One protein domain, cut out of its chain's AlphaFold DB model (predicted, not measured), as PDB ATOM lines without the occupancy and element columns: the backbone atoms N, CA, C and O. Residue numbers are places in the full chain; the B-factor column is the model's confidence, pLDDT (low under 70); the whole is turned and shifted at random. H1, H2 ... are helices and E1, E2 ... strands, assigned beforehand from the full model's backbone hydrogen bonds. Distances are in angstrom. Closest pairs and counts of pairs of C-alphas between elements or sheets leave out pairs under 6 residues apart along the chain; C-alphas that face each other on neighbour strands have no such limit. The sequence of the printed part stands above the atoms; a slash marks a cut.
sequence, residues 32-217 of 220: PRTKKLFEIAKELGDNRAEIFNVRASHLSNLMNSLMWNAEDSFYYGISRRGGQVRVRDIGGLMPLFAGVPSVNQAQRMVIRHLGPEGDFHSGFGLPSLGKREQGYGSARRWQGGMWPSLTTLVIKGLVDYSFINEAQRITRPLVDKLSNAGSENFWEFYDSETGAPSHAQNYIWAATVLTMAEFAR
ATOM      1  N   PRO A  32      11.499   9.521   7.569       49.62
ATOM      2  CA  PRO A  32      12.486  10.268   6.787       49.62
ATOM      3  C   PRO A  32      12.109  10.411   5.305       49.62
ATOM      4  O   PRO A  32      12.606  11.313   4.631       49.62
ATOM      5  N   ARG A  33      11.201   9.573   4.789       56.09
ATOM      6  CA  ARG A  33      10.690   9.676   3.416       56.09
ATOM      7  C   ARG A  33       9.723  10.834   3.270       56.09
ATOM      8  O   ARG A  33       9.776  11.514   2.255       56.09
ATOM      9  N   THR A  34       8.896  11.096   4.277       54.22
ATOM     10  CA  THR A  34       8.005  12.260   4.301       54.22
ATOM     11  C   THR A  34       8.835  13.539   4.232       54.22
ATOM     12  O   THR A  34       8.562  14.398   3.398       54.22
ATOM     13  N   LYS A  35       9.938  13.619   4.987       54.00
ATOM     14  CA  LYS A  35      10.853  14.775   4.939       54.00
ATOM     15  C   LYS A  35      11.527  14.861   3.591       54.00
ATOM     16  O   LYS A  35      11.571  15.944   3.021       54.00
ATOM     17  N   LYS A  36      11.969  13.728   3.038       64.56
ATOM     18  CA  LYS A  36      12.606  13.741   1.727       64.56
ATOM     19  C   LYS A  36      11.645  14.127   0.602       64.56
ATOM     20  O   LYS A  36      12.044  14.845  -0.304       64.56
ATOM     21  N   LEU A  37      10.383  13.712   0.673       64.88
ATOM     22  CA  LEU A  37       9.333  14.125  -0.258       64.88
ATOM     23  C   LEU A  37       9.012  15.616  -0.119       64.88
ATOM     24  O   LEU A  37       8.858  16.282  -1.136       64.88
ATOM     25  N   PHE A  38       8.976  16.158   1.103       63.03
ATOM     26  CA  PHE A  38       8.826  17.599   1.326       63.03
ATOM     27  C   PHE A  38      10.034  18.408   0.831       63.03
ATOM     28  O   PHE A  38       9.852  19.488   0.279       63.03
ATOM     29  N   GLU A  39      11.256  17.899   0.996       67.44
ATOM     30  CA  GLU A  39      12.469  18.499   0.425       67.44
ATOM     31  C   GLU A  39      12.417  18.501  -1.107       67.44
ATOM     32  O   GLU A  39      12.600  19.552  -1.710       67.44
ATOM     33  N   ILE A  40      12.074  17.367  -1.732       72.62
ATOM     34  CA  ILE A  40      11.918  17.258  -3.192       72.62
ATOM     35  C   ILE A  40      10.807  18.191  -3.695       72.62
ATOM     36  O   ILE A  40      10.979  18.856  -4.710       72.62
ATOM     37  N   ALA A  41       9.680  18.283  -2.985       70.19
ATOM     38  CA  ALA A  41       8.608  19.211  -3.333       70.19
ATOM     39  C   ALA A  41       9.103  20.668  -3.308       70.19
ATOM     40  O   ALA A  41       8.873  21.412  -4.258       70.19
ATOM     41  N   LYS A  42       9.860  21.068  -2.277       70.69
ATOM     42  CA  LYS A  42      10.472  22.407  -2.212       70.69
ATOM     43  C   LYS A  42      11.479  22.648  -3.341       70.69
ATOM     44  O   LYS A  42      11.425  23.703  -3.963       70.69
ATOM     45  N   GLU A  43      12.357  21.686  -3.623       79.06
ATOM     46  CA  GLU A  43      13.346  21.762  -4.713       79.06
ATOM     47  C   GLU A  43      12.682  21.920  -6.092       79.06
ATOM     48  O   GLU A  43      13.198  22.632  -6.948       79.06
ATOM     49  N   LEU A  44      11.516  21.299  -6.297       84.25
ATOM     50  CA  LEU A  44      10.746  21.382  -7.540       84.25
ATOM     51  C   LEU A  44       9.824  22.613  -7.621       84.25
ATOM     52  O   LEU A  44       9.070  22.735  -8.585       84.25
ATOM     53  N   GLY A  45       9.846  23.509  -6.625       77.38
ATOM     54  CA  GLY A  45       8.928  24.654  -6.553       77.38
ATOM     55  C   GLY A  45       7.459  24.244  -6.392       77.38
ATOM     56  O   GLY A  45       6.551  24.994  -6.747       77.38
ATOM     57  N   ASP A  46       7.215  23.036  -5.886       77.31
ATOM     58  CA  ASP A  46       5.899  22.433  -5.778       77.31
ATOM     59  C   ASP A  46       5.118  23.018  -4.594       77.31
ATOM     60  O   ASP A  46       5.213  22.574  -3.446       77.31
ATOM     61  N   ASN A  47       4.304  24.028  -4.890       74.88
ATOM     62  CA  ASN A  47       3.416  24.686  -3.935       74.88
ATOM     63  C   ASN A  47       2.144  23.876  -3.610       74.88
ATOM     64  O   ASN A  47       1.258  24.390  -2.923       74.88
ATOM     65  N   ARG A  48       2.022  22.613  -4.059       76.94
ATOM     66  CA  ARG A  48       0.830  21.789  -3.791       76.94
ATOM     67  C   ARG A  48       0.563  21.593  -2.305       76.94
ATOM     68  O   ARG A  48      -0.600  21.462  -1.942       76.94
ATOM     69  N   ALA A  49       1.588  21.624  -1.450       74.00
ATOM     70  CA  ALA A  49       1.397  21.604   0.001       74.00
ATOM     71  C   ALA A  49       0.498  22.763   0.473       74.00
ATOM     72  O   ALA A  49      -0.467  22.531   1.196       74.00
ATOM     73  N   GLU A  50       0.745  23.982  -0.012       78.00
ATOM     74  CA  GLU A  50      -0.082  25.152   0.300       78.00
ATOM     75  C   GLU A  50      -1.489  25.015  -0.296       78.00
ATOM     76  O   GLU A  50      -2.485  25.233   0.387       78.00
ATOM     77  N   ILE A  51      -1.597  24.545  -1.545       80.06
ATOM     78  CA  ILE A  51      -2.897  24.285  -2.192       80.06
ATOM     79  C   ILE A  51      -3.723  23.274  -1.383       80.06
ATOM     80  O   ILE A  51      -4.931  23.451  -1.214       80.06
ATOM     81  N   PHE A  52      -3.097  22.207  -0.884       78.38
ATOM     82  CA  PHE A  52      -3.771  21.210  -0.058       78.38
ATOM     83  C   PHE A  52      -4.147  21.763   1.315       78.38
ATOM     84  O   PHE A  52      -5.250  21.470   1.766       78.38
ATOM     85  N   ASN A  53      -3.320  22.613   1.928       76.62
ATOM     86  CA  ASN A  53      -3.661  23.293   3.182       76.62
ATOM     87  C   ASN A  53      -4.863  24.236   3.022       76.62
ATOM     88  O   ASN A  53      -5.784  24.210   3.843       76.62
ATOM     89  N   VAL A  54      -4.901  25.021   1.939       84.69
ATOM     90  CA  VAL A  54      -6.037  25.898   1.614       84.69
ATOM     91  C   VAL A  54      -7.304  25.073   1.377       84.69
ATOM     92  O   VAL A  54      -8.363  25.386   1.922       84.69
ATOM     93  N   ARG A  55      -7.207  23.977   0.613       86.56
ATOM     94  CA  ARG A  55      -8.345  23.073   0.363       86.56
ATOM     95  C   ARG A  55      -8.830  22.384   1.633       86.56
ATOM     96  O   ARG A  55     -10.037  22.318   1.841       86.56
ATOM     97  N   ALA A  56      -7.920  21.895   2.472       82.69
ATOM     98  CA  ALA A  56      -8.258  21.278   3.748       82.69
ATOM     99  C   ALA A  56      -8.987  22.281   4.650       82.69
ATOM    100  O   ALA A  56     -10.077  21.983   5.118       82.69
ATOM    101  N   SER A  57      -8.459  23.501   4.786       89.38
ATOM    102  CA  SER A  57      -9.109  24.582   5.540       89.38
ATOM    103  C   SER A  57     -10.513  24.895   5.012       89.38
ATOM    104  O   SER A  57     -11.464  25.004   5.784       89.38
ATOM    105  N   HIS A  58     -10.673  24.993   3.689       94.44
ATOM    106  CA  HIS A  58     -11.975  25.229   3.070       94.44
ATOM    107  C   HIS A  58     -12.974  24.094   3.353       94.44
ATOM    108  O   HIS A  58     -14.113  24.360   3.732       94.44
ATOM    109  N   LEU A  59     -12.546  22.835   3.222       94.94
ATOM    110  CA  LEU A  59     -13.386  21.669   3.507       94.94
ATOM    111  C   LEU A  59     -13.752  21.577   4.991       94.94
ATOM    112  O   LEU A  59     -14.919  21.356   5.301       94.94
ATOM    113  N   SER A  60     -12.809  21.819   5.903       94.88
ATOM    114  CA  SER A  60     -13.079  21.867   7.344       94.88
ATOM    115  C   SER A  60     -14.115  22.936   7.689       94.88
ATOM    116  O   SER A  60     -15.024  22.685   8.479       94.88
ATOM    117  N   ASN A  61     -14.042  24.108   7.052       97.31
ATOM    118  CA  ASN A  61     -15.034  25.169   7.232       97.31
ATOM    119  C   ASN A  61     -16.418  24.761   6.711       97.31
ATOM    120  O   ASN A  61     -17.412  25.006   7.390       97.31
ATOM    121  N   LEU A  62     -16.495  24.099   5.551       97.06
ATOM    122  CA  LEU A  62     -17.756  23.563   5.025       97.06
ATOM    123  C   LEU A  62     -18.338  22.462   5.919       97.06
ATOM    124  O   LEU A  62     -19.543  22.430   6.148       97.06
ATOM    125  N   MET A  63     -17.505  21.574   6.460       98.06
ATOM    126  CA  MET A  63     -17.957  20.564   7.418       98.06
ATOM    127  C   MET A  63     -18.502  21.223   8.691       98.06
ATOM    128  O   MET A  63     -19.573  20.856   9.167       98.06
ATOM    129  N   ASN A  64     -17.814  22.236   9.220       98.31
ATOM    130  CA  ASN A  64     -18.278  22.975  10.394       98.31
ATOM    131  C   ASN A  64     -19.554  23.791  10.142       98.31
ATOM    132  O   ASN A  64     -20.331  23.970  11.074       98.31
ATOM    133  N   SER A  65     -19.796  24.275   8.922       97.69
ATOM    134  CA  SER A  65     -21.005  25.048   8.612       97.69
ATOM    135  C   SER A  65     -22.203  24.185   8.223       97.69
ATOM    136  O   SER A  65     -23.334  24.539   8.545       97.69
ATOM    137  N   LEU A  66     -21.978  23.066   7.531       97.56
ATOM    138  CA  LEU A  66     -23.051  22.233   6.986       97.56
ATOM    139  C   LEU A  66     -23.326  20.999   7.846       97.56
ATOM    140  O   LEU A  66     -24.484  20.641   8.059       97.56
ATOM    141  N   MET A  67     -22.276  20.321   8.312       98.44
ATOM    142  CA  MET A  67     -22.380  18.993   8.926       98.44
ATOM    143  C   MET A  67     -22.465  19.047  10.447       98.44
ATOM    144  O   MET A  67     -23.111  18.184  11.033       98.44
ATOM    145  N   TRP A  68     -21.845  20.038  11.093       98.62
ATOM    146  CA  TRP A  68     -21.953  20.211  12.541       98.62
ATOM    147  C   TRP A  68     -23.368  20.635  12.942       98.62
ATOM    148  O   TRP A  68     -23.929  21.591  12.408       98.62
ATOM    149  N   ASN A  69     -23.931  19.947  13.927       98.69
ATOM    150  CA  ASN A  69     -25.173  20.316  14.580       98.69
ATOM    151  C   ASN A  69     -24.879  20.714  16.032       98.69
ATOM    152  O   ASN A  69     -24.389  19.907  16.820       98.69
ATOM    153  N   ALA A  70     -25.160  21.969  16.389       98.31
ATOM    154  CA  ALA A  70     -24.834  22.499  17.711       98.31
ATOM    155  C   ALA A  70     -25.742  21.958  18.829       98.31
ATOM    156  O   ALA A  70     -25.256  21.754  19.942       98.31
ATOM    157  N   GLU A  71     -27.023  21.710  18.539       98.12
ATOM    158  CA  GLU A  71     -28.002  21.185  19.505       98.12
ATOM    159  C   GLU A  71     -27.666  19.746  19.899       98.12
ATOM    160  O   GLU A  71     -27.672  19.381  21.080       98.12
ATOM    161  N   ASP A  72     -27.295  18.949  18.898       98.31
ATOM    162  CA  ASP A  72     -26.902  17.563  19.086       98.31
ATOM    163  C   ASP A  72     -25.436  17.416  19.476       98.31
ATOM    164  O   ASP A  72     -25.072  16.370  19.982       98.31
ATOM    165  N   SER A  73     -24.600  18.444  19.296       98.50
ATOM    166  CA  SER A  73     -23.141  18.363  19.465       98.50
ATOM    167  C   SER A  73     -22.500  17.231  18.647       98.50
ATOM    168  O   SER A  73     -21.602  16.533  19.124       98.50
ATOM    169  N   PHE A  74     -22.953  17.065  17.400       98.69
ATOM    170  CA  PHE A  74     -22.573  15.952  16.527       98.69
ATOM    171  C   PHE A  74     -22.434  16.382  15.061       98.69
ATOM    172  O   PHE A  74     -23.016  17.389  14.657       98.69
ATOM    173  N   TYR A  75     -21.679  15.625  14.254       98.75
ATOM    174  CA  TYR A  75     -21.650  15.820  12.798       98.75
ATOM    175  C   TYR A  75     -22.570  14.830  12.096       98.75
ATOM    176  O   TYR A  75     -22.536  13.636  12.373       98.75
ATOM    177  N   TYR A  76     -23.315  15.323  11.115       98.56
ATOM    178  CA  TYR A  76     -24.180  14.521  10.259       98.56
ATOM    179  C   TYR A  76     -23.765  14.622   8.794       98.56
ATOM    180  O   TYR A  76     -23.280  15.658   8.334       98.56
ATOM    181  N   GLY A  77     -24.004  13.553   8.033       96.44
ATOM    182  CA  GLY A  77     -23.904  13.591   6.575       96.44
ATOM    183  C   GLY A  77     -24.915  14.564   5.961       96.44
ATOM    184  O   GLY A  77     -25.973  14.819   6.533       96.44
ATOM    185  N   ILE A  78     -24.613  15.089   4.771       96.69
ATOM    186  CA  ILE A  78     -25.530  15.956   4.018       96.69
ATOM    187  C   ILE A  78     -26.222  15.147   2.930       96.69
ATOM    188  O   ILE A  78     -25.580  14.424   2.166       96.69
ATOM    189  N   SER A  79     -27.543  15.272   2.845       96.62
ATOM    190  CA  SER A  79     -28.319  14.612   1.802       96.62
ATOM    191  C   SER A  79     -28.033  15.243   0.432       96.62
ATOM    192  O   SER A  79     -27.767  16.440   0.322       96.62
ATOM    193  N   ARG A  80     -28.187  14.474  -0.657       92.50
ATOM    194  CA  ARG A  80     -28.068  15.020  -2.028       92.50
ATOM    195  C   ARG A  80     -29.096  16.118  -2.335       92.50
ATOM    196  O   ARG A  80     -28.907  16.859  -3.291       92.50
ATOM    197  N   ARG A  81     -30.182  16.200  -1.558       92.62
ATOM    198  CA  ARG A  81     -31.236  17.221  -1.677       92.62
ATOM    199  C   ARG A  81     -31.003  18.420  -0.746       92.62
ATOM    200  O   ARG A  81     -31.846  19.305  -0.686       92.62
ATOM    201  N   GLY A  82     -29.878  18.449  -0.030       90.81
ATOM    202  CA  GLY A  82     -29.604  19.409   1.035       90.81
ATOM    203  C   GLY A  82     -30.116  18.936   2.398       90.81
ATOM    204  O   GLY A  82     -30.917  18.004   2.498       90.81
ATOM    205  N   GLY A  83     -29.616  19.570   3.457       95.38
ATOM    206  CA  GLY A  83     -29.961  19.245   4.841       95.38
ATOM    207  C   GLY A  83     -29.199  18.051   5.423       95.38
ATOM    208  O   GLY A  83     -28.685  17.190   4.704       95.38
ATOM    209  N   GLN A  84     -29.127  18.028   6.752       98.06
ATOM    210  CA  GLN A  84     -28.463  16.982   7.526       98.06
ATOM    211  C   GLN A  84     -29.301  15.699   7.555       98.06
ATOM    212  O   GLN A  84     -30.502  15.727   7.828       98.06
ATOM    213  N   VAL A  85     -28.653  14.559   7.323       97.25
ATOM    214  CA  VAL A  85     -29.212  13.227   7.575       97.25
ATOM    215  C   VAL A  85     -28.977  12.910   9.049       97.25
ATOM    216  O   VAL A  85     -27.882  12.500   9.427       97.25
ATOM    217  N   ARG A  86     -29.993  13.149   9.889       96.44
ATOM    218  CA  ARG A  86     -29.895  13.016  11.354       96.44
ATOM    219  C   ARG A  86     -29.933  11.559  11.825       96.44
ATOM    220  O   ARG A  86     -30.906  11.134  12.438       96.44
ATOM    221  N   VAL A  87     -28.881  10.813  11.507       97.56
ATOM    222  CA  VAL A  87     -28.605   9.469  12.024       97.56
ATOM    223  C   VAL A  87     -27.213   9.494  12.637       97.56
ATOM    224  O   VAL A  87     -26.244   9.851  11.968       97.56
ATOM    225  N   ARG A  88     -27.103   9.143  13.919       98.25
ATOM    226  CA  ARG A  88     -25.816   9.071  14.620       98.25
ATOM    227  C   ARG A  88     -25.111   7.762  14.296       98.25
ATOM    228  O   ARG A  88     -25.149   6.817  15.076       98.25
ATOM    229  N   ASP A  89     -24.463   7.705  13.144       98.19
ATOM    230  CA  ASP A  89     -23.495   6.656  12.830       98.19
ATOM    231  C   ASP A  89     -22.064   7.074  13.209       98.19
ATOM    232  O   ASP A  89     -21.770   8.244  13.468       98.19
ATOM    233  N   ILE A  90     -21.157   6.099  13.267       98.38
ATOM    234  CA  ILE A  90     -19.752   6.306  13.648       98.38
ATOM    235  C   ILE A  90     -19.010   7.282  12.714       98.38
ATOM    236  O   ILE A  90     -18.003   7.873  13.105       98.38
ATOM    237  N   GLY A  91     -19.512   7.502  11.497       98.06
ATOM    238  CA  GLY A  91     -19.009   8.502  10.562       98.06
ATOM    239  C   GLY A  91     -19.063   9.920  11.129       98.06
ATOM    240  O   GLY A  91     -18.154  10.707  10.867       98.06
ATOM    241  N   GLY A  92     -20.042  10.231  11.983       98.31
ATOM    242  CA  GLY A  92     -20.132  11.525  12.667       98.31
ATOM    243  C   GLY A  92     -19.035  11.779  13.711       98.31
ATOM    244  O   GLY A  92     -18.821  12.927  14.102       98.31
ATOM    245  N   LEU A  93     -18.290  10.740  14.113       98.56
ATOM    246  CA  LEU A  93     -17.115  10.841  14.991       98.56
ATOM    247  C   LEU A  93     -15.799  11.009  14.211       98.56
ATOM    248  O   LEU A  93     -14.814  11.504  14.759       98.56
ATOM    249  N   MET A  94     -15.770  10.646  12.923       97.81
ATOM    250  CA  MET A  94     -14.575  10.739  12.067       97.81
ATOM    251  C   MET A  94     -13.978  12.152  11.927       97.81
ATOM    252  O   MET A  94     -12.761  12.246  11.755       97.81
ATOM    253  N   PRO A  95     -14.742  13.260  12.045       98.44
ATOM    254  CA  PRO A  95     -14.166  14.602  12.080       98.44
ATOM    255  C   PRO A  95     -13.089  14.795  13.158       98.44
ATOM    256  O   PRO A  95     -12.165  15.573  12.930       98.44
ATOM    257  N   LEU A  96     -13.148  14.064  14.283       97.44
ATOM    258  CA  LEU A  96     -12.092  14.078  15.307       97.44
ATOM    259  C   LEU A  96     -10.747  13.622  14.731       97.44
ATOM    260  O   LEU A  96      -9.731  14.266  14.956       97.44
ATOM    261  N   PHE A  97     -10.734  12.540  13.949       97.12
ATOM    262  CA  PHE A  97      -9.519  12.059  13.288       97.12
ATOM    263  C   PHE A  97      -8.975  13.073  12.275       97.12
ATOM    264  O   PHE A  97      -7.767  13.233  12.132       97.12
ATOM    265  N   ALA A  98      -9.873  13.767  11.575       93.31
ATOM    266  CA  ALA A  98      -9.511  14.753  10.564       93.31
ATOM    267  C   ALA A  98      -9.085  16.119  11.142       93.31
ATOM    268  O   ALA A  98      -8.691  16.992  10.371       93.31
ATOM    269  N   GLY A  99      -9.181  16.335  12.460       95.06
ATOM    270  CA  GLY A  99      -8.852  17.622  13.082       95.06
ATOM    271  C   GLY A  99      -9.826  18.756  12.728       95.06
ATOM    272  O   GLY A  99      -9.446  19.924  12.734       95.06
ATOM    273  N   VAL A 100     -11.066  18.424  12.354       97.88
ATOM    274  CA  VAL A 100     -12.070  19.397  11.883       97.88
ATOM    275  C   VAL A 100     -12.755  20.165  13.026       97.88
ATOM    276  O   VAL A 100     -12.934  21.381  12.888       97.88
ATOM    277  N   PRO A 101     -13.172  19.523  14.136       98.00
ATOM    278  CA  PRO A 101     -13.808  20.234  15.238       98.00
ATOM    279  C   PRO A 101     -12.852  21.211  15.928       98.00
ATOM    280  O   PRO A 101     -11.678  20.923  16.144       98.00
ATOM    281  N   SER A 102     -13.361  22.346  16.396       97.25
ATOM    282  CA  SER A 102     -12.671  23.103  17.449       97.25
ATOM    283  C   SER A 102     -12.556  22.276  18.736       97.25
ATOM    284  O   SER A 102     -13.342  21.355  18.967       97.25
ATOM    285  N   VAL A 103     -11.632  22.650  19.627       96.69
ATOM    286  CA  VAL A 103     -11.470  22.002  20.946       96.69
ATOM    287  C   VAL A 103     -12.798  21.945  21.717       96.69
ATOM    288  O   VAL A 103     -13.147  20.908  22.273       96.69
ATOM    289  N   ASN A 104     -13.593  23.022  21.686       97.88
ATOM    290  CA  ASN A 104     -14.897  23.068  22.353       97.88
ATOM    291  C   ASN A 104     -15.936  22.138  21.692       97.88
ATOM    292  O   ASN A 104     -16.691  21.460  22.387       97.88
ATOM    293  N   GLN A 105     -15.983  22.077  20.355       98.62
ATOM    294  CA  GLN A 105     -16.867  21.136  19.652       98.62
ATOM    295  C   GLN A 105     -16.488  19.685  19.956       98.62
ATOM    296  O   GLN A 105     -17.371  18.895  20.285       98.62
ATOM    297  N   ALA A 106     -15.193  19.355  19.912       98.62
ATOM    298  CA  ALA A 106     -14.694  18.028  20.257       98.62
ATOM    299  C   ALA A 106     -15.069  17.650  21.697       98.62
ATOM    300  O   ALA A 106     -15.638  16.587  21.917       98.62
ATOM    301  N   GLN A 107     -14.852  18.547  22.663       98.50
ATOM    302  CA  GLN A 107     -15.212  18.311  24.062       98.50
ATOM    303  C   GLN A 107     -16.709  18.035  24.245       98.50
ATOM    304  O   GLN A 107     -17.077  17.061  24.901       98.50
ATOM    305  N   ARG A 108     -17.583  18.851  23.641       98.50
ATOM    306  CA  ARG A 108     -19.037  18.639  23.721       98.50
ATOM    307  C   ARG A 108     -19.457  17.310  23.098       98.50
ATOM    308  O   ARG A 108     -20.257  16.593  23.696       98.50
ATOM    309  N   MET A 109     -18.894  16.970  21.939       98.50
ATOM    310  CA  MET A 109     -19.166  15.705  21.260       98.50
ATOM    311  C   MET A 109     -18.744  14.506  22.115       98.50
ATOM    312  O   MET A 109     -19.536  13.586  22.313       98.50
ATOM    313  N   VAL A 110     -17.521  14.523  22.651       98.50
ATOM    314  CA  VAL A 110     -16.976  13.428  23.464       98.50
ATOM    315  C   VAL A 110     -17.807  13.223  24.727       98.50
ATOM    316  O   VAL A 110     -18.247  12.104  24.986       98.50
ATOM    317  N   ILE A 111     -18.105  14.296  25.466       98.25
ATOM    318  CA  ILE A 111     -18.919  14.215  26.687       98.25
ATOM    319  C   ILE A 111     -20.303  13.639  26.375       98.25
ATOM    320  O   ILE A 111     -20.749  12.709  27.046       98.25
ATOM    321  N   ARG A 112     -20.978  14.167  25.348       98.44
ATOM    322  CA  ARG A 112     -22.364  13.798  25.047       98.44
ATOM    323  C   ARG A 112     -22.504  12.400  24.454       98.44
ATOM    324  O   ARG A 112     -23.480  11.722  24.755       98.44
ATOM    325  N   HIS A 113     -21.567  11.973  23.609       98.50
ATOM    326  CA  HIS A 113     -21.733  10.757  22.807       98.50
ATOM    327  C   HIS A 113     -20.825   9.595  23.214       98.50
ATOM    328  O   HIS A 113     -21.175   8.452  22.918       98.50
ATOM    329  N   LEU A 114     -19.705   9.851  23.898       98.25
ATOM    330  CA  LEU A 114     -18.770   8.814  24.363       98.25
ATOM    331  C   LEU A 114     -18.755   8.644  25.893       98.25
ATOM    332  O   LEU A 114     -18.239   7.630  26.389       98.25
ATOM    333  N   GLY A 115     -19.314   9.611  26.634       97.12
ATOM    334  CA  GLY A 115     -19.562   9.519  28.075       97.12
ATOM    335  C   GLY A 115     -20.566   8.411  28.434       97.12
ATOM    336  O   GLY A 115     -21.150   7.832  27.527       97.12
ATOM    337  N   PRO A 116     -20.777   8.088  29.723       96.19
ATOM    338  CA  PRO A 116     -21.566   6.922  30.163       96.19
ATOM    339  C   PRO A 116     -22.962   6.795  29.533       96.19
ATOM    340  O   PRO A 116     -23.367   5.708  29.138       96.19
ATOM    341  N   GLU A 117     -23.650   7.924  29.353       95.56
ATOM    342  CA  GLU A 117     -24.992   7.999  28.755       95.56
ATOM    343  C   GLU A 117     -24.970   8.243  27.235       95.56
ATOM    344  O   GLU A 117     -25.989   8.576  26.620       95.56
ATOM    345  N   GLY A 118     -23.798   8.159  26.612       97.81
ATOM    346  CA  GLY A 118     -23.586   8.491  25.214       97.81
ATOM    347  C   GLY A 118     -24.031   7.393  24.253       97.81
ATOM    348  O   GLY A 118     -23.979   6.202  24.556       97.81
ATOM    349  N   ASP A 119     -24.432   7.793  23.044       97.06
ATOM    350  CA  ASP A 119     -24.935   6.865  22.021       97.06
ATOM    351  C   ASP A 119     -23.890   5.830  21.570       97.06
ATOM    352  O   ASP A 119     -24.260   4.760  21.096       97.06
ATOM    353  N   PHE A 120     -22.598   6.126  21.731       98.50
ATOM    354  CA  PHE A 120     -21.493   5.236  21.367       98.50
ATOM    355  C   PHE A 120     -20.767   4.668  22.593       98.50
ATOM    356  O   PHE A 120     -19.705   4.054  22.467       98.50
ATOM    357  N   HIS A 121     -21.329   4.841  23.792       97.75
ATOM    358  CA  HIS A 121     -20.797   4.224  24.996       97.75
ATOM    359  C   HIS A 121     -21.142   2.737  25.028       97.75
ATOM    360  O   HIS A 121     -22.262   2.343  25.354       97.75
ATOM    361  N   SER A 122     -20.179   1.893  24.669       95.81
ATOM    362  CA  SER A 122     -20.355   0.442  24.616       95.81
ATOM    363  C   SER A 122     -19.296  -0.302  25.430       95.81
ATOM    364  O   SER A 122     -18.286   0.290  25.826       95.81
ATOM    365  N   GLY A 123     -19.568  -1.579  25.721       95.06
ATOM    366  CA  GLY A 123     -18.690  -2.439  26.520       95.06
ATOM    367  C   GLY A 123     -17.434  -2.891  25.773       95.06
ATOM    368  O   GLY A 123     -16.432  -3.220  26.402       95.06
ATOM    369  N   PHE A 124     -17.455  -2.861  24.439       94.81
ATOM    370  CA  PHE A 124     -16.374  -3.343  23.596       94.81
ATOM    371  C   PHE A 124     -16.181  -2.437  22.369       94.81
ATOM    372  O   PHE A 124     -16.794  -2.627  21.320       94.81
ATOM    373  N   GLY A 125     -15.293  -1.446  22.505       95.31
ATOM    374  CA  GLY A 125     -14.967  -0.475  21.457       95.31
ATOM    375  C   GLY A 125     -16.091   0.532  21.174       95.31
ATOM    376  O   GLY A 125     -16.757   1.010  22.098       95.31
ATOM    377  N   LEU A 126     -16.261   0.913  19.902       97.88
ATOM    378  CA  LEU A 126     -17.309   1.837  19.452       97.88
ATOM    379  C   LEU A 126     -18.293   1.130  18.512       97.88
ATOM    380  O   LEU A 126     -17.851   0.495  17.549       97.88
ATOM    381  N   PRO A 127     -19.612   1.264  18.725       98.19
ATOM    382  CA  PRO A 127     -20.588   0.729  17.793       98.19
ATOM    383  C   PRO A 127     -20.599   1.539  16.490       98.19
ATOM    384  O   PRO A 127     -20.402   2.753  16.488       98.19
ATOM    385  N   SER A 128     -20.872   0.877  15.365       98.25
ATOM    386  CA  SER A 128     -21.006   1.540  14.054       98.25
ATOM    387  C   SER A 128     -22.235   2.452  13.939       98.25
ATOM    388  O   SER A 128     -22.237   3.373  13.122       98.25
ATOM    389  N   LEU A 129     -23.252   2.222  14.769       98.69
ATOM    390  CA  LEU A 129     -24.488   2.997  14.849       98.69
ATOM    391  C   LEU A 129     -24.794   3.306  16.318       98.69
ATOM    392  O   LEU A 129     -24.605   2.448  17.178       98.69
ATOM    393  N   GLY A 130     -25.269   4.515  16.603       98.31
ATOM    394  CA  GLY A 130     -25.621   4.947  17.949       98.31
ATOM    395  C   GLY A 130     -26.741   4.101  18.553       98.31
ATOM    396  O   GLY A 130     -27.720   3.769  17.887       98.31
ATOM    397  N   LYS A 131     -26.629   3.795  19.847       97.94
ATOM    398  CA  LYS A 131     -27.541   2.910  20.594       97.94
ATOM    399  C   LYS A 131     -29.014   3.311  20.550       97.94
ATOM    400  O   LYS A 131     -29.890   2.466  20.703       97.94
ATOM    401  N   ARG A 132     -29.287   4.606  20.376       97.12
ATOM    402  CA  ARG A 132     -30.641   5.175  20.330       97.12
ATOM    403  C   ARG A 132     -31.194   5.318  18.911       97.12
ATOM    404  O   ARG A 132     -32.319   5.780  18.752       97.12
ATOM    405  N   GLU A 133     -30.415   4.969  17.889       98.25
ATOM    406  CA  GLU A 133     -30.865   5.023  16.502       98.25
ATOM    407  C   GLU A 133     -31.749   3.825  16.153       98.25
ATOM    408  O   GLU A 133     -31.567   2.701  16.634       98.25
ATOM    409  N   GLN A 134     -32.707   4.060  15.260       97.56
ATOM    410  CA  GLN A 134     -33.567   2.996  14.765       97.56
ATOM    411  C   GLN A 134     -32.735   1.925  14.046       97.56
ATOM    412  O   GLN A 134     -31.925   2.217  13.170       97.56
ATOM    413  N   GLY A 135     -32.986   0.658  14.380       96.69
ATOM    414  CA  GLY A 135     -32.310  -0.480  13.758       96.69
ATOM    415  C   GLY A 135     -31.008  -0.900  14.441       96.69
ATOM    416  O   GLY A 135     -30.437  -1.907  14.010       96.69
ATOM    417  N   TYR A 136     -30.597  -0.197  15.507       98.44
ATOM    418  CA  TYR A 136     -29.452  -0.578  16.327       98.44
ATOM    419  C   TYR A 136     -29.539  -2.038  16.799       98.44
ATOM    420  O   TYR A 136     -30.580  -2.515  17.253       98.44
ATOM    421  N   GLY A 137     -28.418  -2.742  16.698       98.19
ATOM    422  CA  GLY A 137     -28.177  -4.027  17.335       98.19
ATOM    423  C   GLY A 137     -26.676  -4.254  17.459       98.19
ATOM    424  O   GLY A 137     -25.967  -4.241  16.455       98.19
ATOM    425  N   SER A 138     -26.191  -4.487  18.676       97.50
ATOM    426  CA  SER A 138     -24.756  -4.551  18.989       97.50
ATOM    427  C   SER A 138     -23.989  -5.610  18.190       97.50
ATOM    428  O   SER A 138     -22.837  -5.394  17.830       97.50
ATOM    429  N   ALA A 139     -24.640  -6.725  17.843       96.75
ATOM    430  CA  ALA A 139     -24.083  -7.796  17.014       96.75
ATOM    431  C   ALA A 139     -24.356  -7.632  15.501       96.75
ATOM    432  O   ALA A 139     -23.952  -8.473  14.695       96.75
ATOM    433  N   ARG A 140     -25.063  -6.575  15.075       95.88
ATOM    434  CA  ARG A 140     -25.395  -6.332  13.660       95.88
ATOM    435  C   ARG A 140     -24.315  -5.487  12.994       95.88
ATOM    436  O   ARG A 140     -24.160  -4.328  13.352       95.88
ATOM    437  N   ARG A 141     -23.660  -6.030  11.960       94.25
ATOM    438  CA  ARG A 141     -22.607  -5.402  11.122       94.25
ATOM    439  C   ARG A 141     -22.489  -3.870  11.217       94.25
ATOM    440  O   ARG A 141     -21.825  -3.362  12.111       94.25
ATOM    441  N   TRP A 142     -23.104  -3.138  10.286       96.12
ATOM    442  CA  TRP A 142     -23.047  -1.671  10.185       96.12
ATOM    443  C   TRP A 142     -24.158  -0.969  10.978       96.12
ATOM    444  O   TRP A 142     -24.404   0.217  10.794       96.12
ATOM    445  N   GLN A 143     -24.876  -1.719  11.813       97.25
ATOM    446  CA  GLN A 143     -26.025  -1.245  12.580       97.25
ATOM    447  C   GLN A 143     -25.767  -1.378  14.083       97.25
ATOM    448  O   GLN A 143     -26.706  -1.496  14.857       97.25
ATOM    449  N   GLY A 144     -24.506  -1.383  14.509       97.44
ATOM    450  CA  GLY A 144     -24.148  -1.466  15.923       97.44
ATOM    451  C   GLY A 144     -22.882  -2.262  16.197       97.44
ATOM    452  O   GLY A 144     -22.217  -1.969  17.177       97.44
ATOM    453  N   GLY A 145     -22.481  -3.170  15.306       97.44
ATOM    454  CA  GLY A 145     -21.223  -3.912  15.412       97.44
ATOM    455  C   GLY A 145     -20.010  -2.992  15.545       97.44
ATOM    456  O   GLY A 145     -19.972  -1.917  14.933       97.44
ATOM    457  N   MET A 146     -19.024  -3.424  16.333       96.44
ATOM    458  CA  MET A 146     -17.743  -2.747  16.507       96.44
ATOM    459  C   MET A 146     -16.747  -3.202  15.449       96.44
ATOM    460  O   MET A 146     -16.414  -4.384  15.349       96.44
ATOM    461  N   TRP A 147     -16.234  -2.232  14.698       96.25
ATOM    462  CA  TRP A 147     -15.220  -2.437  13.670       96.25
ATOM    463  C   TRP A 147     -13.882  -1.896  14.173       96.25
ATOM    464  O   TRP A 147     -13.785  -0.682  14.408       96.25
ATOM    465  N   PRO A 148     -12.839  -2.734  14.328       94.00
ATOM    466  CA  PRO A 148     -11.558  -2.276  14.862       94.00
ATOM    467  C   PRO A 148     -10.948  -1.138  14.050       94.00
ATOM    468  O   PRO A 148     -10.451  -0.176  14.624       94.00
ATOM    469  N   SER A 149     -11.063  -1.195  12.724       93.31
ATOM    470  CA  SER A 149     -10.522  -0.174  11.827       93.31
ATOM    471  C   SER A 149     -11.165   1.197  12.014       93.31
ATOM    472  O   SER A 149     -10.454   2.195  12.107       93.31
ATOM    473  N   LEU A 150     -12.496   1.258  12.111       95.88
ATOM    474  CA  LEU A 150     -13.206   2.513  12.358       95.88
ATOM    475  C   LEU A 150     -12.948   3.029  13.770       95.88
ATOM    476  O   LEU A 150     -12.721   4.223  13.958       95.88
ATOM    477  N   THR A 151     -12.916   2.121  14.748       96.94
ATOM    478  CA  THR A 151     -12.595   2.467  16.133       96.94
ATOM    479  C   THR A 151     -11.203   3.094  16.210       96.94
ATOM    480  O   THR A 151     -11.068   4.168  16.785       96.94
ATOM    481  N   THR A 152     -10.188   2.521  15.548       96.25
ATOM    482  CA  THR A 152      -8.817   3.065  15.528       96.25
ATOM    483  C   THR A 152      -8.761   4.518  15.049       96.25
ATOM    484  O   THR A 152      -8.019   5.310  15.631       96.25
ATOM    485  N   LEU A 153      -9.539   4.894  14.025       96.69
ATOM    486  CA  LEU A 153      -9.571   6.277  13.533       96.69
ATOM    487  C   LEU A 153     -10.097   7.231  14.609       96.69
ATOM    488  O   LEU A 153      -9.460   8.242  14.902       96.69
ATOM    489  N   VAL A 154     -11.213   6.876  15.250       98.25
ATOM    490  CA  VAL A 154     -11.779   7.687  16.335       98.25
ATOM    491  C   VAL A 154     -10.811   7.762  17.516       98.25
ATOM    492  O   VAL A 154     -10.588   8.854  18.027       98.25
ATOM    493  N   ILE A 155     -10.163   6.654  17.902       98.25
ATOM    494  CA  ILE A 155      -9.141   6.647  18.962       98.25
ATOM    495  C   ILE A 155      -8.005   7.617  18.654       98.25
ATOM    496  O   ILE A 155      -7.608   8.385  19.529       98.25
ATOM    497  N   LYS A 156      -7.495   7.625  17.418       97.00
ATOM    498  CA  LYS A 156      -6.444   8.567  17.029       97.00
ATOM    499  C   LYS A 156      -6.910  10.017  17.171       97.00
ATOM    500  O   LYS A 156      -6.182  10.822  17.742       97.00
ATOM    501  N   GLY A 157      -8.133  10.319  16.731       96.06
ATOM    502  CA  GLY A 157      -8.747  11.631  16.932       96.06
ATOM    503  C   GLY A 157      -8.873  12.002  18.412       96.06
ATOM    504  O   GLY A 157      -8.476  13.088  18.810       96.06
ATOM    505  N   LEU A 158      -9.347  11.092  19.264       98.25
ATOM    506  CA  LEU A 158      -9.430  11.334  20.709       98.25
ATOM    507  C   LEU A 158      -8.065  11.687  21.305       98.25
ATOM    508  O   LEU A 158      -7.957  12.657  22.050       98.25
ATOM    509  N   VAL A 159      -7.021  10.945  20.937       96.06
ATOM    510  CA  VAL A 159      -5.652  11.189  21.408       96.06
ATOM    511  C   VAL A 159      -5.123  12.543  20.931       96.06
ATOM    512  O   VAL A 159      -4.538  13.270  21.733       96.06
ATOM    513  N   ASP A 160      -5.374  12.919  19.676       92.94
ATOM    514  CA  ASP A 160      -4.955  14.214  19.118       92.94
ATOM    515  C   ASP A 160      -5.636  15.400  19.812       92.94
ATOM    516  O   ASP A 160      -5.025  16.453  19.992       92.94
ATOM    517  N   TYR A 161      -6.868  15.208  20.286       93.75
ATOM    518  CA  TYR A 161      -7.595  16.174  21.111       93.75
ATOM    519  C   TYR A 161      -7.363  15.997  22.623       93.75
ATOM    520  O   TYR A 161      -8.024  16.649  23.428       93.75
ATOM    521  N   SER A 162      -6.395  15.168  23.032       95.75
ATOM    522  CA  SER A 162      -6.020  14.906  24.433       95.75
ATOM    523  C   SER A 162      -7.065  14.178  25.304       95.75
ATOM    524  O   SER A 162      -6.923  14.143  26.526       95.75
ATOM    525  N   PHE A 163      -8.055  13.509  24.708       96.75
ATOM    526  CA  PHE A 163      -9.029  12.635  25.389       96.75
ATOM    527  C   PHE A 163      -8.459  11.228  25.639       96.75
ATOM    528  O   PHE A 163      -8.951  10.215  25.133       96.75
ATOM    529  N   ILE A 164      -7.354  11.165  26.388       95.94
ATOM    530  CA  ILE A 164      -6.602   9.921  26.620       95.94
ATOM    531  C   ILE A 164      -7.412   8.902  27.431       95.94
ATOM    532  O   ILE A 164      -7.362   7.711  27.131       95.94
ATOM    533  N   ASN A 165      -8.187   9.346  28.422       96.44
ATOM    534  CA  ASN A 165      -8.955   8.444  29.283       96.44
ATOM    535  C   ASN A 165     -10.060   7.727  28.500       96.44
ATOM    536  O   ASN A 165     -10.238   6.515  28.624       96.44
ATOM    537  N   GLU A 166     -10.778   8.459  27.648       97.81
ATOM    538  CA  GLU A 166     -11.791   7.911  26.752       97.81
ATOM    539  C   GLU A 166     -11.155   6.946  25.754       97.81
ATOM    540  O   GLU A 166     -11.656   5.834  25.570       97.81
ATOM    541  N   ALA A 167     -10.016   7.335  25.169       97.56
ATOM    542  CA  ALA A 167      -9.271   6.486  24.252       97.56
ATOM    543  C   ALA A 167      -8.855   5.155  24.903       97.56
ATOM    544  O   ALA A 167      -9.049   4.086  24.320       97.56
ATOM    545  N   GLN A 168      -8.345   5.200  26.135       97.00
ATOM    546  CA  GLN A 168      -7.958   4.016  26.900       97.00
ATOM    547  C   GLN A 168      -9.154   3.138  27.258       97.00
ATOM    548  O   GLN A 168      -9.095   1.927  27.046       97.00
ATOM    549  N   ARG A 169     -10.252   3.734  27.742       97.06
ATOM    550  CA  ARG A 169     -11.484   3.013  28.095       97.06
ATOM    551  C   ARG A 169     -12.028   2.212  26.915       97.06
ATOM    552  O   ARG A 169     -12.428   1.068  27.085       97.06
ATOM    553  N   ILE A 170     -12.054   2.820  25.732       97.38
ATOM    554  CA  ILE A 170     -12.586   2.198  24.515       97.38
ATOM    555  C   ILE A 170     -11.643   1.100  23.998       97.38
ATOM    556  O   ILE A 170     -12.105   0.061  23.533       97.38
ATOM    557  N   THR A 171     -10.327   1.316  24.087       95.88
ATOM    558  CA  THR A 171      -9.314   0.418  23.508       95.88
ATOM    559  C   THR A 171      -9.032  -0.808  24.379       95.88
ATOM    560  O   THR A 171      -8.824  -1.904  23.858       95.88
ATOM    561  N   ARG A 172      -9.024  -0.645  25.709       94.25
ATOM    562  CA  ARG A 172      -8.567  -1.672  26.656       94.25
ATOM    563  C   ARG A 172      -9.319  -3.008  26.557       94.25
ATOM    564  O   ARG A 172      -8.627  -4.017  26.476       94.25
ATOM    565  N   PRO A 173     -10.660  -3.062  26.420       92.12
ATOM    566  CA  PRO A 173     -11.363  -4.335  26.247       92.12
ATOM    567  C   PRO A 173     -10.854  -5.159  25.056       92.12
ATOM    568  O   PRO A 173     -10.742  -6.381  25.144       92.12
ATOM    569  N   LEU A 174     -10.515  -4.498  23.942       87.94
ATOM    570  CA  LEU A 174     -10.004  -5.167  22.746       87.94
ATOM    571  C   LEU A 174      -8.572  -5.680  22.952       87.94
ATOM    572  O   LEU A 174      -8.267  -6.795  22.533       87.94
ATOM    573  N   VAL A 175      -7.719  -4.901  23.625       88.50
ATOM    574  CA  VAL A 175      -6.356  -5.317  23.997       88.50
ATOM    575  C   VAL A 175      -6.403  -6.512  24.945       88.50
ATOM    576  O   VAL A 175      -5.805  -7.542  24.646       88.50
ATOM    577  N   ASP A 176      -7.181  -6.422  26.024       88.81
ATOM    578  CA  ASP A 176      -7.310  -7.481  27.026       88.81
ATOM    579  C   ASP A 176      -7.815  -8.781  26.395       88.81
ATOM    580  O   ASP A 176      -7.322  -9.866  26.707       88.81
ATOM    581  N   LYS A 177      -8.768  -8.691  25.458       84.00
ATOM    582  CA  LYS A 177      -9.267  -9.864  24.734       84.00
ATOM    583  C   LYS A 177      -8.161 -10.543  23.928       84.00
ATOM    584  O   LYS A 177      -8.071 -11.763  23.963       84.00
ATOM    585  N   LEU A 178      -7.332  -9.790  23.209       77.88
ATOM    586  CA  LEU A 178      -6.271 -10.366  22.376       77.88
ATOM    587  C   LEU A 178      -5.097 -10.891  23.206       77.88
ATOM    588  O   LEU A 178      -4.555 -11.944  22.881       77.88
ATOM    589  N   SER A 179      -4.755 -10.206  24.300       76.88
ATOM    590  CA  SER A 179      -3.703 -10.631  25.226       76.88
ATOM    591  C   SER A 179      -4.083 -11.901  25.994       76.88
ATOM    592  O   SER A 179      -3.253 -12.793  26.144       76.88
ATOM    593  N   ASN A 180      -5.340 -12.020  26.443       70.06
ATOM    594  CA  ASN A 180      -5.799 -13.162  27.245       70.06
ATOM    595  C   ASN A 180      -6.250 -14.365  26.410       70.06
ATOM    596  O   ASN A 180      -6.159 -15.498  26.874       70.06
ATOM    597  N   ALA A 181      -6.762 -14.151  25.194       60.28
ATOM    598  CA  ALA A 181      -7.328 -15.240  24.395       60.28
ATOM    599  C   ALA A 181      -6.277 -16.099  23.674       60.28
ATOM    600  O   ALA A 181      -6.666 -17.001  22.936       60.28
ATOM    601  N   GLY A 182      -4.974 -15.808  23.818       55.03
ATOM    602  CA  GLY A 182      -3.928 -16.456  23.016       55.03
ATOM    603  C   GLY A 182      -4.243 -16.394  21.516       55.03
ATOM    604  O   GLY A 182      -4.000 -17.361  20.803       55.03
ATOM    605  N   SER A 183      -4.906 -15.316  21.071       55.09
ATOM    606  CA  SER A 183      -5.842 -15.376  19.947       55.09
ATOM    607  C   SER A 183      -5.173 -15.836  18.656       55.09
ATOM    608  O   SER A 183      -4.418 -15.085  18.042       55.09
ATOM    609  N   GLU A 184      -5.529 -17.033  18.196       61.66
ATOM    610  CA  GLU A 184      -5.089 -17.542  16.895       61.66
ATOM    611  C   GLU A 184      -5.706 -16.753  15.724       61.66
ATOM    612  O   GLU A 184      -5.207 -16.849  14.609       61.66
ATOM    613  N   ASN A 185      -6.761 -15.946  15.952       74.44
ATOM    614  CA  ASN A 185      -7.508 -15.276  14.881       74.44
ATOM    615  C   ASN A 185      -7.998 -13.853  15.229       74.44
ATOM    616  O   ASN A 185      -8.623 -13.614  16.266       74.44
ATOM    617  N   PHE A 186      -7.812 -12.934  14.277       84.94
ATOM    618  CA  PHE A 186      -8.467 -11.621  14.207       84.94
ATOM    619  C   PHE A 186      -9.799 -11.706  13.450       84.94
ATOM    620  O   PHE A 186      -9.891 -12.456  12.479       84.94
ATOM    621  N   TRP A 187     -10.807 -10.920  13.835       89.75
ATOM    622  CA  TRP A 187     -12.148 -10.991  13.236       89.75
ATOM    623  C   TRP A 187     -12.578  -9.689  12.575       89.75
ATOM    624  O   TRP A 187     -12.137  -8.612  12.962       89.75
ATOM    625  N   GLU A 188     -13.452  -9.796  11.576       90.50
ATOM    626  CA  GLU A 188     -13.925  -8.654  10.789       90.50
ATOM    627  C   GLU A 188     -14.588  -7.564  11.638       90.50
ATOM    628  O   GLU A 188     -14.249  -6.383  11.523       90.50
ATOM    629  N   PHE A 189     -15.495  -7.973  12.522       93.19
ATOM    630  CA  PHE A 189     -16.120  -7.108  13.510       93.19
ATOM    631  C   PHE A 189     -16.544  -7.929  14.735       93.19
ATOM    632  O   PHE A 189     -16.553  -9.165  14.722       93.19
ATOM    633  N   TYR A 190     -16.901  -7.221  15.798       94.50
ATOM    634  CA  TYR A 190     -17.288  -7.793  17.081       94.50
ATOM    635  C   TYR A 190     -18.635  -7.219  17.518       94.50
ATOM    636  O   TYR A 190     -19.010  -6.115  17.120       94.50
ATOM    637  N   ASP A 191     -19.354  -7.946  18.363       96.62
ATOM    638  CA  ASP A 191     -20.458  -7.371  19.129       96.62
ATOM    639  C   ASP A 191     -19.930  -6.200  19.976       96.62
ATOM    640  O   ASP A 191     -19.009  -6.381  20.773       96.62
ATOM    641  N   SER A 192     -20.490  -4.998  19.798       97.12
ATOM    642  CA  SER A 192     -20.018  -3.797  20.502       97.12
ATOM    643  C   SER A 192     -20.241  -3.831  22.015       97.12
ATOM    644  O   SER A 192     -19.675  -3.023  22.739       97.12
ATOM    645  N   GLU A 193     -21.106  -4.703  22.530       96.12
ATOM    646  CA  GLU A 193     -21.358  -4.795  23.970       96.12
ATOM    647  C   GLU A 193     -20.559  -5.914  24.622       96.12
ATOM    648  O   GLU A 193     -19.907  -5.687  25.638       96.12
ATOM    649  N   THR A 194     -20.574  -7.101  24.020       95.19
ATOM    650  CA  THR A 194     -19.973  -8.307  24.613       95.19
ATOM    651  C   THR A 194     -18.569  -8.611  24.091       95.19
ATOM    652  O   THR A 194     -17.831  -9.403  24.679       95.19
ATOM    653  N   GLY A 195     -18.193  -8.033  22.948       93.00
ATOM    654  CA  GLY A 195     -16.975  -8.381  22.228       93.00
ATOM    655  C   GLY A 195     -17.004  -9.771  21.599       93.00
ATOM    656  O   GLY A 195     -15.939 -10.301  21.271       93.00
ATOM    657  N   ALA A 196     -18.169 -10.411  21.457       92.44
ATOM    658  CA  ALA A 196     -18.289 -11.680  20.745       92.44
ATOM    659  C   ALA A 196     -17.824 -11.510  19.281       92.44
ATOM    660  O   ALA A 196     -18.302 -10.601  18.597       92.44
ATOM    661  N   PRO A 197     -16.873 -12.327  18.790       89.19
ATOM    662  CA  PRO A 197     -16.394 -12.225  17.415       89.19
ATOM    663  C   PRO A 197     -17.459 -12.675  16.410       89.19
ATOM    664  O   PRO A 197     -18.302 -13.518  16.725       89.19
ATOM    665  N   SER A 198     -17.409 -12.153  15.182       80.75
ATOM    666  CA  SER A 198     -18.357 -12.533  14.135       80.75
ATOM    667  C   SER A 198     -17.736 -12.558  12.734       80.75
ATOM    668  O   SER A 198     -16.788 -11.835  12.440       80.75
ATOM    669  N   HIS A 199     -18.336 -13.363  11.850       81.25
ATOM    670  CA  HIS A 199     -18.055 -13.444  10.409       81.25
ATOM    671  C   HIS A 199     -16.641 -13.931  10.041       81.25
ATOM    672  O   HIS A 199     -16.328 -15.095  10.291       81.25
ATOM    673  N   ALA A 200     -15.831 -13.122   9.349       83.06
ATOM    674  CA  ALA A 200     -14.565 -13.579   8.780       83.06
ATOM    675  C   ALA A 200     -13.444 -13.620   9.830       83.06
ATOM    676  O   ALA A 200     -13.258 -12.668  10.589       83.06
ATOM    677  N   GLN A 201     -12.679 -14.715   9.824       85.50
ATOM    678  CA  GLN A 201     -11.454 -14.903  10.608       85.50
ATOM    679  C   GLN A 201     -10.222 -14.443   9.824       85.50
ATOM    680  O   GLN A 201     -10.271 -14.287   8.605       85.50
ATOM    681  N   ASN A 202      -9.099 -14.272  10.524       83.69
ATOM    682  CA  ASN A 202      -7.831 -13.800   9.965       83.69
ATOM    683  C   ASN A 202      -7.955 -12.461   9.229       83.69
ATOM    684  O   ASN A 202      -7.283 -12.197   8.230       83.69
ATOM    685  N   TYR A 203      -8.828 -11.592   9.741       85.19
ATOM    686  CA  TYR A 203      -9.098 -10.304   9.126       85.19
ATOM    687  C   TYR A 203      -8.023  -9.281   9.495       85.19
ATOM    688  O   TYR A 203      -7.970  -8.771  10.613       85.19
ATOM    689  N   ILE A 204      -7.165  -8.949   8.529       85.81
ATOM    690  CA  ILE A 204      -5.964  -8.133   8.764       85.81
ATOM    691  C   ILE A 204      -6.257  -6.737   9.327       85.81
ATOM    692  O   ILE A 204      -5.433  -6.186  10.049       85.81
ATOM    693  N   TRP A 205      -7.425  -6.152   9.040       86.31
ATOM    694  CA  TRP A 205      -7.755  -4.817   9.547       86.31
ATOM    695  C   TRP A 205      -8.071  -4.827  11.041       86.31
ATOM    696  O   TRP A 205      -8.031  -3.777  11.664       86.31
ATOM    697  N   ALA A 206      -8.338  -5.986  11.645       86.62
ATOM    698  CA  ALA A 206      -8.464  -6.078  13.092       86.62
ATOM    699  C   ALA A 206      -7.113  -5.995  13.821       86.62
ATOM    700  O   ALA A 206      -7.081  -5.654  15.003       86.62
ATOM    701  N   ALA A 207      -5.990  -6.153  13.109       87.19
ATOM    702  CA  ALA A 207      -4.661  -5.883  13.653       87.19
ATOM    703  C   ALA A 207      -4.416  -4.388  13.955       87.19
ATOM    704  O   ALA A 207      -3.446  -4.059  14.639       87.19
ATOM    705  N   THR A 208      -5.303  -3.473  13.525       90.12
ATOM    706  CA  THR A 208      -5.220  -2.046  13.894       90.12
ATOM    707  C   THR A 208      -5.350  -1.811  15.396       90.12
ATOM    708  O   THR A 208      -4.998  -0.731  15.867       90.12
ATOM    709  N   VAL A 209      -5.790  -2.809  16.167       87.44
ATOM    710  CA  VAL A 209      -5.716  -2.810  17.633       87.44
ATOM    711  C   VAL A 209      -4.316  -2.531  18.173       87.44
ATOM    712  O   VAL A 209      -4.195  -1.816  19.160       87.44
ATOM    713  N   LEU A 210      -3.256  -3.027  17.530       87.75
ATOM    714  CA  LEU A 210      -1.885  -2.795  17.993       87.75
ATOM    715  C   LEU A 210      -1.549  -1.302  17.925       87.75
ATOM    716  O   LEU A 210      -1.072  -0.711  18.889       87.75
ATOM    717  N   THR A 211      -1.893  -0.672  16.802       88.94
ATOM    718  CA  THR A 211      -1.771   0.776  16.613       88.94
ATOM    719  C   THR A 211      -2.706   1.547  17.548       88.94
ATOM    720  O   THR A 211      -2.340   2.589  18.081       88.94
ATOM    721  N   MET A 212      -3.915   1.032  17.785       90.00
ATOM    722  CA  MET A 212      -4.884   1.623  18.705       90.00
ATOM    723  C   MET A 212      -4.341   1.666  20.141       90.00
ATOM    724  O   MET A 212      -4.437   2.701  20.797       90.00
ATOM    725  N   ALA A 213      -3.726   0.572  20.604       90.31
ATOM    726  CA  ALA A 213      -3.090   0.470  21.914       90.31
ATOM    727  C   ALA A 213      -1.921   1.452  22.053       90.31
ATOM    728  O   ALA A 213      -1.820   2.149  23.064       90.31
ATOM    729  N   GLU A 214      -1.094   1.564  21.008       90.75
ATOM    730  CA  GLU A 214       0.002   2.532  20.939       90.75
ATOM    731  C   GLU A 214      -0.514   3.975  21.049       90.75
ATOM    732  O   GLU A 214      -0.051   4.730  21.905       90.75
ATOM    733  N   PHE A 215      -1.528   4.347  20.259       89.69
ATOM    734  CA  PHE A 215      -2.152   5.673  20.335       89.69
ATOM    735  C   PHE A 215      -2.714   5.961  21.728       89.69
ATOM    736  O   PHE A 215      -2.450   7.022  22.295       89.69
ATOM    737  N   ALA A 216      -3.447   5.006  22.302       90.25
ATOM    738  CA  ALA A 216      -4.047   5.125  23.627       90.25
ATOM    739  C   ALA A 216      -3.021   5.049  24.776       90.25
ATOM    740  O   ALA A 216      -3.397   5.169  25.944       90.25
ATOM    741  N   ARG A 217      -1.725   4.869  24.475       90.88
ATOM    742  CA  ARG A 217      -0.643   4.735  25.465       90.88
ATOM    743  C   ARG A 217      -0.901   3.598  26.458       90.88
ATOM    744  O   ARG A 217      -0.583   3.712  27.640       90.88
TER     745      ARG A 217
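This is residues 32 to 217 of the 220 residues of an uncharacterized protein of Flavobacteriales bacterium (UniProt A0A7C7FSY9). A compact knot of helices, with H5 in the middle and H3, H6 and H7 packed on it, continues on one side into a two-helix arm, H2 then H1, of which residues 32 to 37 and 50 to 55 stick out. H4 sits close to H3 and H6, and the small strand hairpin E1 and E2 sits by the starts of H5 and H7, while residues 68 to 89 and 115 to 147 are long loops. The 186 printed residues include seven named helices and two antiparallel strands, in the order H1 H2 H3 H4 H5 H6 E1 E2 H7; the class is mostly helix. The whole is compact, with a radius of gyration of the C-alphas of 18.1 A and spans of 53 by 41 by 30 A.

H1, residues 32 to 43, and H2, residues 48 to 67, are near each other, with 5 pairs of C-alphas within 10 A. H3, residues 90 to 96, is near H2. H3 touches H5, residues 148 to 160, the hub, at a shallow tilt of 29 degrees, the same way; the closest C-alphas, of Leu 96 and Gly 157, are 4.5 A apart. H4, residues 103 to 114, is close to H3 but not clearly touching, with the C-alphas of Leu 96 and Ala 106 at 6.8 A. H6, residues 164 to 180, forms a helical hairpin with H5, at a steep tilt of 36 degrees, only just steep; their closest C-alphas, of Ile 155 and Ala 167, are 5.3 A apart. H7, residues 204 to 215, touches H5 at a shallow tilt of 19 degrees, the same way, with the C-alphas of Pro 148 and Ala 206 closest at 5.2 A. E1, residues 187 to 190, and E2, residues 197 to 201, form an antiparallel hairpin, with N 188 and O 200 at 3.0 A. Every O i to N i+4 pair is within hydrogen-bond range in H1, H2, H4 and H5, against 11 of 13 in H6, 4 of 8 in H7 and 0 of 3 in H3, where 3 of 4 O i to N i+3 pairs are.

H1 begins at C-alpha 32 (12.486, 10.268, 6.787) and is 16.3 A long; H2 is 26.6 A, H3 11.0 A, H4 15.5 A and H5 18.3 A. H6 is 23.1 A, with a kink of 41 degrees near residue 171. E1 is 7.2 A and E2 8.8 A. H7 is 18.4 A and ends at C-alpha 215 (-2.152, 5.673, 20.335).

The C-alphas of Glu 43 and Gln 134 are farthest apart, at 54.2 A. The printed part has no cut; the links H2 to H3 and H4 to H5 are long. Mean pLDDT of the printed part is 90.7, under 70 in residues 32 to 39 and 181 to 184.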